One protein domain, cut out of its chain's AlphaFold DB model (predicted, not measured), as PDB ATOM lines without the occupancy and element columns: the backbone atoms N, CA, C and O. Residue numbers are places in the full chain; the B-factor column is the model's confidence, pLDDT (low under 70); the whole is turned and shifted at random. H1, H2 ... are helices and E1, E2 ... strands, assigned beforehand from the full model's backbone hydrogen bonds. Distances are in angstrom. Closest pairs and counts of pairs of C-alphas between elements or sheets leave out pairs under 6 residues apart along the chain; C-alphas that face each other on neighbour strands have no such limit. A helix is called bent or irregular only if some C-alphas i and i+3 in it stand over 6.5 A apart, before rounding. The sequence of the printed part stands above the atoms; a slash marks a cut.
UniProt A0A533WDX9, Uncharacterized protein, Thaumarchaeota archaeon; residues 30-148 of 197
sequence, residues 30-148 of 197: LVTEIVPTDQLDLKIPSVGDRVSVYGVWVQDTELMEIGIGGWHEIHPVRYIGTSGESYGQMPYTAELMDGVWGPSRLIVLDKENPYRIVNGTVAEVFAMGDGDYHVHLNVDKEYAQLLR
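What this domain is: This is residues 30 to 148 of the 197 residues of an uncharacterized protein of Thaumarchaeota archaeon (UniProt A0A533WDX9). This is a small closed barrel of five strands, E1, E3, E2, E6 and E7 round the ring, with the short helix H1 packed on its outside. Two short strands extend its wall, E4 beside E3 and E5 beside E2, and the ring strands E2, E3 and E6 bend strongly. The printed part has 119 residues with seven named strands followed by one named helix, E1 E2 E3 E4 E5 E6 E7 H1; the class is mostly strand and the sheet is mixed. The whole is compact, with a radius of gyration of the C-alphas of 13.2 A and spans of 42 by 31 by 30 A.

How they stand to each other: Start at E1, residues 30 to 34. On one side of it look for its parallel neighbour E3, residues 71 to 82, with N 33 and O 74 3.0 A apart; on the other side is antiparallel E7, residues 133 to 139, with N 135 and O 32 at 2.8 A. Next comes E2, residues 50 to 60, a hairpin with E3, where N 54 and O 79 are 2.9 A apart. E3 and E4, residues 85 to 88, form another hairpin, with N 82 and O 85 at 2.8 A. E2, E3 and E4 are a meander, each strand the antiparallel neighbour of the one before. With E5, residues 106 to 108, they make a Greek key, four strands in a row of which the first, E2, is the antiparallel neighbour of the fourth; N 59 and O 107 are 2.8 A apart. E6, residues 115 to 127, is antiparallel to E2, with N 53 and O 118 at 2.8 A, and forms a hairpin with E7, with N 123 and O 136 at 2.8 A. H1, residues 141 to 146, is on the barrel, outside it, at a height over the sheet of 7.4 A. It lies only just over E6, with 3 of its C-alphas falling on that strand, and runs across the strands, at 86 degrees to E6 on the local plane. Their closest C-alphas, of Val 118 and Tyr 143, are 6.3 A apart. H1 is irregular, with C-alphas 142 and 145 7.6 A apart; 0 of its 2 O i to N i+4 pairs but 2 of its 3 O i to N i+3 pairs are within hydrogen-bond range.

Where its parts are: Find C-alpha 30 at (228.318, 163.395, 186.492), where E1 begins. E2 measures 24.5 A and bends by 78 degrees at residue 56; E3 measures 24.9 A and bends by 86 degrees at residue 78. E6, the longest strand by residues, covers 22.9 A from C-alpha 115 at (236.539, 156.903, 196.428) and bends by 106 degrees at residue 121. E7 measures 17.6 A, and H1 ends at C-alpha 146, (230.228, 156.263, 187.211).

The domain as a whole: The two C-alphas farthest apart, of Ile 66 and Gly 84, are 42.6 A apart. The printed part has no cut. The links E1 to E2 and E4 to E5 are long, with 15 and 17 residues. The mean pLDDT of the printed part is 92.9; residues 65 to 68 are under 70.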
ATOM      1  N   LEU A  30     227.970 163.784 185.132       93.50
ATOM      2  CA  LEU A  30     228.318 163.395 186.492       93.50
ATOM      3  C   LEU A  30     228.229 164.640 187.368       93.50
ATOM      4  O   LEU A  30     228.925 165.621 187.100       93.50
ATOM      5  N   VAL A  31     227.384 164.591 188.391       94.56
ATOM      6  CA  VAL A  31     227.337 165.626 189.422       94.56
ATOM      7  C   VAL A  31     228.537 165.429 190.346       94.56
ATOM      8  O   VAL A  31     228.887 164.299 190.698       94.56
ATOM      9  N   THR A  32     229.216 166.518 190.682       97.44
ATOM     10  CA  THR A  32     230.278 166.531 191.686       97.44
ATOM     11  C   THR A  32     230.066 167.738 192.587       97.44
ATOM     12  O   THR A  32     229.723 168.806 192.077       97.44
ATOM     13  N   GLU A  33     230.223 167.569 193.896       97.81
ATOM     14  CA  GLU A  33     229.832 168.590 194.877       97.81
ATOM     15  C   GLU A  33     230.991 168.951 195.807       97.81
ATOM     16  O   GLU A  33     231.610 168.094 196.449       97.81
ATOM     17  N   ILE A  34     231.313 170.246 195.835       97.94
ATOM     18  CA  ILE A  34     232.325 170.833 196.716       97.94
ATOM     19  C   ILE A  34     231.603 171.447 197.918       97.94
ATOM     20  O   ILE A  34     230.998 172.520 197.811       97.94
ATOM     21  N   VAL A  35     231.710 170.774 199.062       97.50
ATOM     22  CA  VAL A  35     231.068 171.192 200.315       97.50
ATOM     23  C   VAL A  35     231.658 172.500 200.863       97.50
ATOM     24  O   VAL A  35     232.857 172.737 200.687       97.50
ATOM     25  N   PRO A  36     230.874 173.350 201.560       97.00
ATOM     26  CA  PRO A  36     231.292 174.648 202.086       97.00
ATOM     27  C   PRO A  36     232.628 174.661 202.818       97.00
ATOM     28  O   PRO A  36     233.403 175.603 202.662       97.00
ATOM     29  N   THR A  37     232.906 173.624 203.609       95.50
ATOM     30  CA  THR A  37     234.135 173.524 204.407       95.50
ATOM     31  C   THR A  37     235.393 173.422 203.553       95.50
ATOM     32  O   THR A  37     236.451 173.859 203.999       95.50
ATOM     33  N   ASP A  38     235.274 172.921 202.323       96.12
ATOM     34  CA  ASP A  38     236.412 172.597 201.463       96.12
ATOM     35  C   ASP A  38     236.626 173.658 200.369       96.12
ATOM     36  O   ASP A  38     237.636 173.639 199.669       96.12
ATOM     37  N   GLN A  39     235.717 174.630 200.218       95.19
ATOM     38  CA  GLN A  39     235.743 175.635 199.139       95.19
ATOM     39  C   GLN A  39     236.915 176.625 199.212       95.19
ATOM     40  O   GLN A  39     237.195 177.320 198.236       95.19
ATOM     41  N   LEU A  40     237.598 176.716 200.357       92.69
ATOM     42  CA  LEU A  40     238.828 177.507 200.486       92.69
ATOM     43  C   LEU A  40     240.058 176.756 199.968       92.69
ATOM     44  O   LEU A  40     240.997 177.385 199.480       92.69
ATOM     45  N   ASP A  41     240.034 175.428 200.054       93.44
ATOM     46  CA  ASP A  41     241.156 174.559 199.703       93.44
ATOM     47  C   ASP A  41     240.993 173.934 198.315       93.44
ATOM     48  O   ASP A  41     241.986 173.555 197.691       93.44
ATOM     49  N   LEU A  42     239.757 173.843 197.817       95.00
ATOM     50  CA  LEU A  42     239.397 173.339 196.498       95.00
ATOM     51  C   LEU A  42     239.059 174.485 195.548       95.00
ATOM     52  O   LEU A  42     238.156 175.285 195.780       95.00
ATOM     53  N   LYS A  43     239.757 174.527 194.411       92.81
ATOM     54  CA  LYS A  43     239.449 175.469 193.335       92.81
ATOM     55  C   LYS A  43     238.120 175.099 192.683       92.81
ATOM     56  O   LYS A  43     238.000 174.031 192.090       92.81
ATOM     57  N   ILE A  44     237.160 176.018 192.710       95.50
ATOM     58  CA  ILE A  44     235.940 175.903 191.909       95.50
ATOM     59  C   ILE A  44     236.324 176.142 190.438       95.50
ATOM     60  O   ILE A  44     236.827 177.224 190.113       95.50
ATOM     61  N   PRO A  45     236.161 175.152 189.544       95.56
ATOM     62  CA  PRO A  45     236.587 175.278 188.156       95.56
ATOM     63  C   PRO A  45     235.599 176.131 187.347       95.56
ATOM     64  O   PRO A  45     234.475 176.391 187.775       95.56
ATOM     65  N   SER A  46     236.005 176.562 186.154       94.75
ATOM     66  CA  SER A  46     235.142 177.278 185.209       94.75
ATOM     67  C   SER A  46     234.533 176.334 184.173       94.75
ATOM     68  O   SER A  46     235.095 175.291 183.839       94.75
ATOM     69  N   VAL A  47     233.382 176.715 183.616       95.25
ATOM     70  CA  VAL A  47     232.771 175.990 182.490       95.25
ATOM     71  C   VAL A  47     233.762 175.901 181.324       95.25
ATOM     72  O   VAL A  47     234.313 176.910 180.890       95.25
ATOM     73  N   GLY A  48     233.959 174.689 180.804       94.94
ATOM     74  CA  GLY A  48     234.923 174.379 179.746       94.94
ATOM     75  C   GLY A  48     236.279 173.865 180.242       94.94
ATOM     76  O   GLY A  48     237.024 173.306 179.433       94.94
ATOM     77  N   ASP A  49     236.586 173.978 181.536       96.06
ATOM     78  CA  ASP A  49     237.838 173.461 182.089       96.06
ATOM     79  C   ASP A  49     237.908 171.933 181.984       96.06
ATOM     80  O   ASP A  49     236.916 171.216 182.162       96.06
ATOM     81  N   ARG A  50     239.115 171.424 181.728       97.25
ATOM     82  CA  ARG A  50     239.441 170.003 181.865       97.25
ATOM     83  C   ARG A  50     239.901 169.740 183.289       97.25
ATOM     84  O   ARG A  50     240.865 170.357 183.743       97.25
ATOM     85  N   VAL A  51     239.226 168.815 183.962       97.75
ATOM     86  CA  VAL A  51     239.445 168.537 185.382       97.75
ATOM     87  C   VAL A  51     239.644 167.051 185.650       97.75
ATOM     88  O   VAL A  51     239.113 166.202 184.931       97.75
ATOM     89  N   SER A  52     240.397 166.762 186.708       97.75
ATOM     90  CA  SER A  52     240.424 165.471 187.388       97.75
ATOM     91  C   SER A  52     239.834 165.663 188.778       97.75
ATOM     92  O   SER A  52     240.351 166.461 189.552       97.75
ATOM     93  N   VAL A  53     238.737 164.983 189.081       98.12
ATOM     94  CA  VAL A  53     238.028 165.097 190.357       98.12
ATOM     95  C   VAL A  53     238.180 163.792 191.117       98.12
ATOM     96  O   VAL A  53     238.029 162.718 190.538       98.12
ATOM     97  N   TYR A  54     238.465 163.879 192.413       98.12
ATOM     98  CA  TYR A  54     238.489 162.732 193.310       98.12
ATOM     99  C   TYR A  54     237.632 162.995 194.546       98.12
ATOM    100  O   TYR A  54     237.681 164.076 195.133       98.12
ATOM    101  N   GLY A  55     236.836 162.002 194.933       98.31
ATOM    102  CA  GLY A  55     235.897 162.105 196.046       98.31
ATOM    103  C   GLY A  55     235.077 160.831 196.227       98.31
ATOM    104  O   GLY A  55     235.358 159.814 195.584       98.31
ATOM    105  N   VAL A  56     234.090 160.876 197.119       98.31
ATOM    106  CA  VAL A  56     233.272 159.704 197.469       98.31
ATOM    107  C   VAL A  56     232.186 159.480 196.421       98.31
ATOM    108  O   VAL A  56     231.447 160.396 196.086       98.31
ATOM    109  N   TRP A  57     232.080 158.258 195.899       98.06
ATOM    110  CA  TRP A  57     231.068 157.893 194.911       98.06
ATOM    111  C   TRP A  57     229.797 157.400 195.592       98.06
ATOM    112  O   TRP A  57     229.765 156.332 196.221       98.06
ATOM    113  N   VAL A  58     228.745 158.196 195.458       97.31
ATOM    114  CA  VAL A  58     227.480 158.000 196.158       97.31
ATOM    115  C   VAL A  58     226.307 158.041 195.192       97.31
ATOM    116  O   VAL A  58     226.414 158.499 194.054       97.31
ATOM    117  N   GLN A  59     225.175 157.539 195.666       94.19
ATOM    118  CA  GLN A  59     223.873 157.837 195.110       94.19
ATOM    119  C   GLN A  59     223.137 158.782 196.058       94.19
ATOM    120  O   GLN A  59     222.867 158.393 197.198       94.19
ATOM    121  N   ASP A  60     222.763 159.966 195.573       92.25
ATOM    122  CA  ASP A  60     221.814 160.830 196.273       92.25
ATOM    123  C   ASP A  60     220.403 160.253 196.121       92.25
ATOM    124  O   ASP A  60     220.001 159.819 195.037       92.25
ATOM    125  N   THR A  61     219.661 160.182 197.220       89.88
ATOM    126  CA  THR A  61     218.305 159.632 197.279       89.88
ATOM    127  C   THR A  61     217.209 160.682 197.437       89.88
ATOM    128  O   THR A  61     216.041 160.296 197.492       89.88
ATOM    129  N   GLU A  62     217.531 161.977 197.442       83.44
ATOM    130  CA  GLU A  62     216.585 163.068 197.721       83.44
ATOM    131  C   GLU A  62     215.291 162.976 196.891       83.44
ATOM    132  O   GLU A  62     214.184 163.078 197.417       83.44
ATOM    133  N   LEU A  63     215.403 162.688 195.591       76.19
ATOM    134  CA  LEU A  63     214.243 162.610 194.693       76.19
ATOM    135  C   LEU A  63     213.643 161.195 194.564       76.19
ATOM    136  O   LEU A  63     212.751 160.961 193.734       76.19
ATOM    137  N   MET A  64     214.074 160.234 195.393       77.19
ATOM    138  CA  MET A  64     213.465 158.898 195.428       77.19
ATOM    139  C   MET A  64     212.022 158.945 195.937       77.19
ATOM    140  O   MET A  64     211.180 158.221 195.404       77.19
ATOM    141  N   GLU A  65     211.712 159.820 196.896       68.88
ATOM    142  CA  GLU A  65     210.375 159.921 197.503       68.88
ATOM    143  C   GLU A  65     209.290 160.357 196.506       68.88
ATOM    144  O   GLU A  65     208.126 159.983 196.643       68.88
ATOM    145  N   ILE A  66     209.674 161.084 195.452       65.56
ATOM    146  CA  ILE A  66     208.770 161.530 194.382       65.56
ATOM    147  C   ILE A  66     208.837 160.649 193.122       65.56
ATOM    148  O   ILE A  66     208.309 161.017 192.072       65.56
ATOM    149  N   GLY A  67     209.468 159.472 193.208       63.00
ATOM    150  CA  GLY A  67     209.470 158.456 192.147       63.00
ATOM    151  C   GLY A  67     210.402 158.736 190.961       63.00
ATOM    152  O   GLY A  67     210.362 158.000 189.976       63.00
ATOM    153  N   ILE A  68     211.250 159.764 191.050       63.22
ATOM    154  CA  ILE A  68     212.247 160.131 190.024       63.22
ATOM    155  C   ILE A  68     213.553 159.317 190.218       63.22
ATOM    156  O   ILE A  68     214.363 159.122 189.304       63.22
ATOM    157  N   GLY A  69     213.708 158.707 191.395       71.75
ATOM    158  CA  GLY A  69     214.910 157.979 191.786       71.75
ATOM    159  C   GLY A  69     216.040 158.932 192.184       71.75
ATOM    160  O   GLY A  69     215.829 160.132 192.281       71.75
ATOM    161  N   GLY A  70     217.233 158.386 192.413       80.69
ATOM    162  CA  GLY A  70     218.429 159.163 192.754       80.69
ATOM    163  C   GLY A  70     219.301 159.580 191.565       80.69
ATOM    164  O   GLY A  70     218.976 159.296 190.413       80.69
ATOM    165  N   TRP A  71     220.470 160.147 191.809       85.81
ATOM    166  CA  TRP A  71     221.543 160.239 190.808       85.81
ATOM    167  C   TRP A  71     222.854 159.760 191.415       85.81
ATOM    168  O   TRP A  71     222.970 159.654 192.627       85.81
ATOM    169  N   HIS A  72     223.798 159.365 190.560       93.12
ATOM    170  CA  HIS A  72     225.149 159.053 191.011       93.12
ATOM    171  C   HIS A  72     225.984 160.321 190.944       93.12
ATOM    172  O   HIS A  72     225.910 161.050 189.951       93.12
ATOM    173  N   GLU A  73     226.809 160.531 191.954       95.50
ATOM    174  CA  GLU A  73     227.645 161.717 192.072       95.50
ATOM    175  C   GLU A  73     228.959 161.415 192.785       95.50
ATOM    176  O   GLU A  73     229.138 160.357 193.401       95.50
ATOM    177  N   ILE A  74     229.884 162.365 192.679       98.06
ATOM    178  CA  ILE A  74     231.049 162.445 193.553       98.06
ATOM    179  C   ILE A  74     230.763 163.502 194.618       98.06
ATOM    180  O   ILE A  74     230.902 164.694 194.352       98.06
ATOM    181  N   HIS A  75     230.373 163.058 195.809       97.81
ATOM    182  CA  HIS A  75     230.052 163.918 196.938       97.81
ATOM    183  C   HIS A  75     230.521 163.248 198.238       97.81
ATOM    184  O   HIS A  75     230.039 162.165 198.579       97.81
ATOM    185  N   PRO A  76     231.446 163.867 198.985       98.06
ATOM    186  CA  PRO A  76     232.089 165.153 198.697       98.06
ATOM    187  C   PRO A  76     233.283 164.998 197.756       98.06
ATOM    188  O   PRO A  76     233.972 163.968 197.750       98.06
ATOM    189  N   VAL A  77     233.553 166.043 196.978       98.31
ATOM    190  CA  VAL A  77     234.831 166.219 196.283       98.31
ATOM    191  C   VAL A  77     235.909 166.535 197.313       98.31
ATOM    192  O   VAL A  77     235.738 167.414 198.147       98.31
ATOM    193  N   ARG A  78     237.038 165.826 197.237       97.88
ATOM    194  CA  ARG A  78     238.198 165.995 198.131       97.88
ATOM    195  C   ARG A  78     239.459 166.444 197.421       97.88
ATOM    196  O   ARG A  78     240.415 166.869 198.064       97.88
ATOM    197  N   TYR A  79     239.471 166.336 196.100       97.69
ATOM    198  CA  TYR A  79     240.571 166.777 195.270       97.69
ATOM    199  C   TYR A  79     240.058 167.212 193.905       97.69
ATOM    200  O   TYR A  79     239.192 166.558 193.314       97.69
ATOM    201  N   ILE A  80     240.650 168.287 193.391       97.31
ATOM    202  CA  ILE A  80     240.455 168.728 192.017       97.31
ATOM    203  C   ILE A  80     241.786 169.136 191.383       97.31
ATOM    204  O   ILE A  80     242.526 169.979 191.892       97.31
ATOM    205  N   GLY A  81     242.099 168.513 190.252       96.25
ATOM    206  CA  GLY A  81     243.235 168.827 189.398       96.25
ATOM    207  C   GLY A  81     242.782 169.538 188.127       96.25
ATOM    208  O   GLY A  81     241.803 169.134 187.505       96.25
ATOM    209  N   THR A  82     243.516 170.568 187.719       90.00
ATOM    210  CA  THR A  82     243.395 171.263 186.423       90.00
ATOM    211  C   THR A  82     244.750 171.221 185.705       90.00
ATOM    212  O   THR A  82     245.697 170.622 186.216       90.00
ATOM    213  N   SER A  83     244.880 171.801 184.506       82.56
ATOM    214  CA  SER A  83     246.126 171.787 183.719       82.56
ATOM    215  C   SER A  83     247.326 172.418 184.453       82.56
ATOM    216  O   SER A  83     247.638 173.588 184.258       82.56
ATOM    217  N   GLY A  84     248.026 171.611 185.254       79.31
ATOM    218  CA  GLY A  84     249.241 171.972 185.991       79.31
ATOM    219  C   GLY A  84     249.038 172.329 187.466       79.31
ATOM    220  O   GLY A  84     250.028 172.508 188.167       79.31
ATOM    221  N   GLU A  85     247.797 172.392 187.953       91.50
ATOM    222  CA  GLU A  85     247.487 172.743 189.345       91.50
ATOM    223  C   GLU A  85     246.619 171.668 189.990       91.50
ATOM    224  O   GLU A  85     245.742 171.093 189.344       91.50
ATOM    225  N   SER A  86     246.834 171.421 191.277       94.00
ATOM    226  CA  SER A  86     246.061 170.454 192.046       94.00
ATOM    227  C   SER A  86     245.729 170.993 193.424       94.00
ATOM    228  O   SER A  86     246.599 171.548 194.094       94.00
ATOM    229  N   TYR A  87     244.493 170.766 193.841       96.19
ATOM    230  CA  TYR A  87     243.904 171.293 195.061       96.19
ATOM    231  C   TYR A  87     243.278 170.152 195.859       96.19
ATOM    232  O   TYR A  87     242.740 169.212 195.270       96.19
ATOM    233  N   GLY A  88     243.337 170.237 197.188       94.94
ATOM    234  CA  GLY A  88     242.823 169.202 198.084       94.94
ATOM    235  C   GLY A  88     243.764 168.013 198.293       94.94
ATOM    236  O   GLY A  88     244.979 168.108 198.111       94.94
ATOM    237  N   GLN A  89     243.195 166.885 198.717       93.06
ATOM    238  CA  GLN A  89     243.937 165.707 199.164       93.06
ATOM    239  C   GLN A  89     243.489 164.440 198.432       93.06
ATOM    240  O   GLN A  89     242.305 164.116 198.345       93.06
ATOM    241  N   MET A  90     244.473 163.685 197.949       92.00
ATOM    242  CA  MET A  90     244.288 162.364 197.359       92.00
ATOM    243  C   MET A  90     245.497 161.488 197.748       92.00
ATOM    244  O   MET A  90     246.598 161.753 197.261       92.00
ATOM    245  N   PRO A  91     245.340 160.464 198.614       93.31
ATOM    246  CA  PRO A  91     244.088 160.008 199.228       93.31
ATOM    247  C   PRO A  91     243.586 160.942 200.342       93.31
ATOM    248  O   PRO A  91     244.384 161.564 201.039       93.31
ATOM    249  N   TYR A  92     242.266 160.997 200.532       92.69
ATOM    250  CA  TYR A  92     241.643 161.660 201.684       92.69
ATOM    251  C   TYR A  92     241.532 160.676 202.855       92.69
ATOM    252  O   TYR A  92     241.154 159.521 202.651       92.69
ATOM    253  N   THR A  93     241.872 161.109 204.071       90.50
ATOM    254  CA  THR A  93     242.000 160.209 205.238       90.50
ATOM    255  C   THR A  93     241.033 160.498 206.384       90.50
ATOM    256  O   THR A  93     241.059 159.766 207.371       90.50
ATOM    257  N   ALA A  94     240.222 161.555 206.300       91.19
ATOM    258  CA  ALA A  94     239.226 161.862 207.327       91.19
ATOM    259  C   ALA A  94     237.890 161.141 207.060       91.19
ATOM    260  O   ALA A  94     237.800 160.262 206.199       91.19
ATOM    261  N   GLU A  95     236.856 161.503 207.823       94.62
ATOM    262  CA  GLU A  95     235.522 160.914 207.711       94.62
ATOM    263  C   GLU A  95     234.944 161.076 206.296       94.62
ATOM    264  O   GLU A  95     235.044 162.137 205.672       94.62
ATOM    265  N   LEU A  96     234.308 160.011 205.792       94.56
ATOM    266  CA  LEU A  96     233.824 159.938 204.406       94.56
ATOM    267  C   LEU A  96     232.913 161.115 204.039       94.56
ATOM    268  O   LEU A  96     233.077 161.713 202.980       94.56
ATOM    269  N   MET A  97     231.989 161.457 204.938       96.81
ATOM    270  CA  MET A  97     230.956 162.476 204.724       96.81
ATOM    271  C   MET A  97     231.240 163.784 205.469       96.81
ATOM    272  O   MET A  97     230.318 164.527 205.789       96.81
ATOM    273  N   ASP A  98     232.503 164.060 205.795       95.75
ATOM    274  CA  ASP A  98     232.869 165.310 206.463       95.75
ATOM    275  C   ASP A  98     232.447 166.542 205.637       95.75
ATOM    276  O   ASP A  98     232.628 166.569 204.417       95.75
ATOM    277  N   GLY A  99     231.835 167.532 206.286       95.00
ATOM    278  CA  GLY A  99     231.307 168.742 205.638       95.00
ATOM    279  C   GLY A  99     229.999 168.580 204.847       95.00
ATOM    280  O   GLY A  99     229.389 169.588 204.503       95.00
ATOM    281  N   VAL A 100     229.526 167.354 204.604       96.69
ATOM    282  CA  VAL A 100     228.299 167.091 203.835       96.69
ATOM    283  C   VAL A 100     227.064 167.491 204.640       96.69
ATOM    284  O   VAL A 100     226.828 166.975 205.738       96.69
ATOM    285  N   TRP A 101     226.225 168.368 204.088       95.00
ATOM    286  CA  TRP A 101     224.895 168.617 204.648       95.00
ATOM    287  C   TRP A 101     224.025 167.371 204.467       95.00
ATOM    288  O   TRP A 101     224.133 166.726 203.444       95.00
ATOM    289  N   GLY A 102     223.174 166.984 205.425       94.50
ATOM    290  CA  GLY A 102     222.210 165.877 205.256       94.50
ATOM    291  C   GLY A 102     222.771 164.518 204.768       94.50
ATOM    292  O   GLY A 102     222.162 163.912 203.882       94.50
ATOM    293  N   PRO A 103     223.877 163.984 205.324       95.69
ATOM    294  CA  PRO A 103     224.594 162.829 204.763       95.69
ATOM    295  C   PRO A 103     223.791 161.519 204.775       95.69
ATOM    296  O   PRO A 103     224.102 160.592 204.034       95.69
ATOM    297  N   SER A 104     222.729 161.425 205.581       94.50
ATOM    298  CA  SER A 104     221.849 160.250 205.629       94.50
ATOM    299  C   SER A 104     221.089 159.988 204.325       94.50
ATOM    300  O   SER A 104     220.577 158.884 204.152       94.50
ATOM    301  N   ARG A 105     220.993 160.981 203.426       93.62
ATOM    302  CA  ARG A 105     220.388 160.809 202.095       93.62
ATOM    303  C   ARG A 105     221.332 160.122 201.101       93.62
ATOM    304  O   ARG A 105     220.868 159.655 200.065       93.62
ATOM    305  N   LEU A 106     222.631 160.069 201.389       95.75
ATOM    306  CA  LEU A 106     223.633 159.550 200.465       95.75
ATOM    307  C   LEU A 106     223.887 158.068 200.738       95.75
ATOM    308  O   LEU A 106     224.123 157.642 201.873       95.75
ATOM    309  N   ILE A 107     223.886 157.271 199.675       95.62
ATOM    310  CA  ILE A 107     224.266 155.860 199.723       95.62
ATOM    311  C   ILE A 107     225.630 155.705 199.061       95.62
ATOM    312  O   ILE A 107     225.751 155.874 197.853       95.62
ATOM    313  N   VAL A 108     226.649 155.315 199.829       97.50
ATOM    314  CA  VAL A 108     227.963 154.943 199.277       97.50
ATOM    315  C   VAL A 108     227.809 153.716 198.375       97.50
ATOM    316  O   VAL A 108     227.397 152.648 198.840       97.50
ATOM    317  N   LEU A 109     228.143 153.878 197.093       96.19
ATOM    318  CA  LEU A 109     227.904 152.870 196.055       96.19
ATOM    319  C   LEU A 109     228.901 151.705 196.112       96.19
ATOM    320  O   LEU A 109     228.534 150.568 195.825       96.19
ATOM    321  N   ASP A 110     230.140 151.975 196.520       96.00
ATOM    322  CA  ASP A 110     231.179 150.970 196.745       96.00
ATOM    323  C   ASP A 110     231.753 151.136 198.153       96.00
ATOM    324  O   ASP A 110     232.563 152.015 198.415       96.00
ATOM    325  N   LYS A 111     231.306 150.304 199.093       95.12
ATOM    326  CA  LYS A 111     231.731 150.417 200.497       95.12
ATOM    327  C   LYS A 111     233.163 149.937 200.735       95.12
ATOM    328  O   LYS A 111     233.754 150.325 201.737       95.12
ATOM    329  N   GLU A 112     233.698 149.090 199.858       96.00
ATOM    330  CA  GLU A 112     235.065 148.571 199.977       96.00
ATOM    331  C   GLU A 112     236.073 149.591 199.446       96.00
ATOM    332  O   GLU A 112     237.127 149.789 200.045       96.00
ATOM    333  N   ASN A 113     235.722 150.282 198.356       95.81
ATOM    334  CA  ASN A 113     236.515 151.356 197.767       95.81
ATOM    335  C   ASN A 113     235.610 152.567 197.486       95.81
ATOM    336  O   ASN A 113     235.175 152.752 196.352       95.81
ATOM    337  N   PRO A 114     235.318 153.417 198.485       97.00
ATOM    338  CA  PRO A 114     234.313 154.477 198.355       97.00
ATOM    339  C   PRO A 114     234.733 155.625 197.446       97.00
ATOM    340  O   PRO A 114     233.882 156.334 196.917       97.00
ATOM    341  N   TYR A 115     236.033 155.805 197.233       98.00
ATOM    342  CA  TYR A 115     236.539 156.903 196.428       98.00
ATOM    343  C   TYR A 115     236.641 156.545 194.943       98.00
ATOM    344  O   TYR A 115     236.973 155.416 194.559       98.00
ATOM    345  N   ARG A 116     236.402 157.534 194.086       97.75
ATOM    346  CA  ARG A 116     236.648 157.462 192.642       97.75
ATOM    347  C   ARG A 116     237.438 158.676 192.203       97.75
ATOM    348  O   ARG A 116     237.249 159.760 192.739       97.75
ATOM    349  N   ILE A 117     238.292 158.469 191.206       97.19
ATOM    350  CA  ILE A 117     238.861 159.544 190.401       97.19
ATOM    351  C   ILE A 117     238.160 159.544 189.045       97.19
ATOM    352  O   ILE A 117     237.908 158.478 188.477       97.19
ATOM    353  N   VAL A 118     237.828 160.725 188.540       97.38
ATOM    354  CA  VAL A 118     237.138 160.912 187.267       97.38
ATOM    355  C   VAL A 118     237.742 162.082 186.513       97.38
ATOM    356  O   VAL A 118     237.981 163.140 187.088       97.38
ATOM    357  N   ASN A 119     237.961 161.900 185.212       97.81
ATOM    358  CA  ASN A 119     238.353 162.987 184.326       97.81
ATOM    359  C   ASN A 119     237.173 163.405 183.453       97.81
ATOM    360  O   ASN A 119     236.355 162.579 183.031       97.81
ATOM    361  N   GLY A 120     237.091 164.700 183.170       96.38
ATOM    362  CA  GLY A 120     236.035 165.237 182.332       96.38
ATOM    363  C   GLY A 120     236.218 166.707 181.991       96.38
ATOM    364  O   GLY A 120     237.238 167.332 182.289       96.38
ATOM    365  N   THR A 121     235.198 167.247 181.335       96.50
ATOM    366  CA  THR A 121     235.093 168.668 180.993       96.50
ATOM    367  C   THR A 121     233.926 169.278 181.750       96.50
ATOM    368  O   THR A 121     232.815 168.741 181.690       96.50
ATOM    369  N   VAL A 122     234.157 170.399 182.427       96.06
ATOM    370  CA  VAL A 122     233.122 171.101 183.190       96.06
ATOM    371  C   VAL A 122     232.045 171.624 182.244       96.06
ATOM    372  O   VAL A 122     232.326 172.380 181.313       96.06
ATOM    373  N   ALA A 123     230.809 171.196 182.476       91.62
ATOM    374  CA  ALA A 123     229.633 171.572 181.703       91.62
ATOM    375  C   ALA A 123     228.896 172.752 182.344       91.62
ATOM    376  O   ALA A 123     228.506 173.687 181.648       91.62
ATOM    377  N   GLU A 124     228.708 172.692 183.661       92.19
ATOM    378  CA  GLU A 124     227.921 173.646 184.443       92.19
ATOM    379  C   GLU A 124     228.530 173.781 185.839       92.19
ATOM    380  O   GLU A 124     229.077 172.813 186.373       92.19
ATOM    381  N   VAL A 125     228.435 174.983 186.410       94.56
ATOM    382  CA  VAL A 125     228.875 175.288 187.776       94.56
ATOM    383  C   VAL A 125     227.873 176.238 188.413       94.56
ATOM    384  O   VAL A 125     227.572 177.285 187.835       94.56
ATOM    385  N   PHE A 126     227.357 175.891 189.588       94.81
ATOM    386  CA  PHE A 126     226.448 176.740 190.358       94.81
ATOM    387  C   PHE A 126     226.462 176.355 191.840       94.81
ATOM    388  O   PHE A 126     226.815 175.234 192.189       94.81
ATOM    389  N   ALA A 127     226.082 177.292 192.706       93.44
ATOM    390  CA  ALA A 127     225.889 177.025 194.127       93.44
ATOM    391  C   ALA A 127     224.440 176.597 194.395       93.44
ATOM    392  O   ALA A 127     223.511 177.164 193.807       93.44
ATOM    393  N   MET A 128     224.255 175.636 195.295       89.75
ATOM    394  CA  MET A 128     222.946 175.199 195.777       89.75
ATOM    395  C   MET A 128     222.585 175.833 197.123       89.75
ATOM    396  O   MET A 128     223.364 176.569 197.731       89.75
ATOM    397  N   GLY A 129     221.334 175.636 197.547       88.38
ATOM    398  CA  GLY A 129     220.775 176.288 198.735       88.38
ATOM    399  C   GLY A 129     221.399 175.843 200.063       88.38
ATOM    400  O   GLY A 129     221.300 176.576 201.046       88.38
ATOM    401  N   ASP A 130     222.040 174.677 200.091       89.75
ATOM    402  CA  ASP A 130     222.838 174.144 201.204       89.75
ATOM    403  C   ASP A 130     224.273 174.697 201.245       89.75
ATOM    404  O   ASP A 130     224.962 174.558 202.256       89.75
ATOM    405  N   GLY A 131     224.683 175.409 200.195       93.62
ATOM    406  CA  GLY A 131     225.992 176.035 200.068       93.62
ATOM    407  C   GLY A 131     226.999 175.211 199.273       93.62
ATOM    408  O   GLY A 131     228.100 175.717 199.045       93.62
ATOM    409  N   ASP A 132     226.648 174.007 198.820       96.44
ATOM    410  CA  ASP A 132     227.523 173.182 197.992       96.44
ATOM    411  C   ASP A 132     227.683 173.814 196.602       96.44
ATOM    412  O   ASP A 132     226.735 174.359 196.021       96.44
ATOM    413  N   TYR A 133     228.892 173.747 196.039       97.25
ATOM    414  CA  TYR A 133     229.075 174.023 194.616       97.25
ATOM    415  C   TYR A 133     228.889 172.746 193.819       97.25
ATOM    416  O   TYR A 133     229.706 171.827 193.903       97.25
ATOM    417  N   HIS A 134     227.863 172.745 192.979       96.38
ATOM    418  CA  HIS A 134     227.620 171.713 191.992       96.38
ATOM    419  C   HIS A 134     228.481 172.002 190.773       96.38
ATOM    420  O   HIS A 134     228.379 173.061 190.147       96.38
ATOM    421  N   VAL A 135     229.327 171.042 190.429       96.56
ATOM    422  CA  VAL A 135     230.176 171.048 189.244       96.56
ATOM    423  C   VAL A 135     229.782 169.836 188.409       96.56
ATOM    424  O   VAL A 135     230.114 168.695 188.733       96.56
ATOM    425  N   HIS A 136     229.045 170.073 187.328       94.56
ATOM    426  CA  HIS A 136     228.587 169.012 186.436       94.56
ATOM    427  C   HIS A 136     229.638 168.722 185.367       94.56
ATOM    428  O   HIS A 136     230.105 169.634 184.677       94.56
ATOM    429  N   LEU A 137     229.981 167.449 185.179       94.38
ATOM    430  CA  LEU A 137     231.029 167.020 184.255       94.38
ATOM    431  C   LEU A 137     230.468 166.238 183.066       94.38
ATOM    432  O   LEU A 137     229.745 165.254 183.229       94.38
ATOM    433  N   ASN A 138     230.911 166.606 181.860       92.75
ATOM    434  CA  ASN A 138     230.968 165.665 180.744       92.75
ATOM    435  C   ASN A 138     232.185 164.761 180.968       92.75
ATOM    436  O   ASN A 138     233.317 165.178 180.701       92.75
ATOM    437  N   VAL A 139     231.957 163.561 181.494       94.56
ATOM    438  CA  VAL A 139     233.035 162.617 181.817       94.56
ATOM    439  C   VAL A 139     233.658 162.011 180.561       94.56
ATOM    440  O   VAL A 139     232.981 161.829 179.543       94.56
ATOM    441  N   ASP A 140     234.943 161.669 180.635       94.50
ATOM    442  CA  ASP A 140     235.585 160.902 179.569       94.50
ATOM    443  C   ASP A 140     234.964 159.501 179.470       94.50
ATOM    444  O   ASP A 140     234.385 158.965 180.422       94.50
ATOM    445  N   LYS A 141     235.049 158.899 178.280       90.44
ATOM    446  CA  LYS A 141     234.301 157.681 177.934       90.44
ATOM    447  C   LYS A 141     234.609 156.511 178.875       90.44
ATOM    448  O   LYS A 141     233.721 155.706 179.148       90.44
ATOM    449  N   GLU A 142     235.840 156.413 179.357       94.00
ATOM    450  CA  GLU A 142     236.308 155.391 180.297       94.00
ATOM    451  C   GLU A 142     235.736 155.523 181.718       94.00
ATOM    452  O   GLU A 142     235.917 154.606 182.517       94.00
ATOM    453  N   TYR A 143     235.043 156.624 182.033       94.44
ATOM    454  CA  TYR A 143     234.371 156.858 183.318       94.44
ATOM    455  C   TYR A 143     232.842 156.800 183.213       94.44
ATOM    456  O   TYR A 143     232.148 157.061 184.196       94.44
ATOM    457  N   ALA A 144     232.287 156.437 182.052       89.62
ATOM    458  CA  ALA A 144     230.839 156.402 181.826       89.62
ATOM    459  C   ALA A 144     230.079 155.490 182.813       89.62
ATOM    460  O   ALA A 144     228.906 155.726 183.087       89.62
ATOM    461  N   GLN A 145     230.740 154.477 183.379       90.38
ATOM    462  CA  GLN A 145     230.201 153.595 184.420       90.38
ATOM    463  C   GLN A 145     229.920 154.295 185.759       90.38
ATOM    464  O   GLN A 145     229.210 153.732 186.588       90.38
ATOM    465  N   LEU A 146     230.484 155.485 185.995       92.88
ATOM    466  CA  LEU A 146     230.228 156.263 187.211       92.88
ATOM    467  C   LEU A 146     228.892 157.006 187.150       92.88
ATOM    468  O   LEU A 146     228.318 157.315 188.194       92.88
ATOM    469  N   LEU A 147     228.379 157.251 185.942       89.81
ATOM    470  CA  LEU A 147     227.059 157.835 185.731       89.81
ATOM    471  C   LEU A 147     225.970 156.862 186.185       89.81
ATOM    472  O   LEU A 147     226.120 155.639 186.089       89.81
ATOM    473  N   ARG A 148     224.822 157.391 186.623       81.94
ATOM    474  CA  ARG A 148     223.648 156.545 186.850       81.94
ATOM    475  C   ARG A 148     223.207 155.956 185.506       81.94
ATOM    476  O   ARG A 148     222.977 156.725 184.570       81.94
TER     477      ARG A 148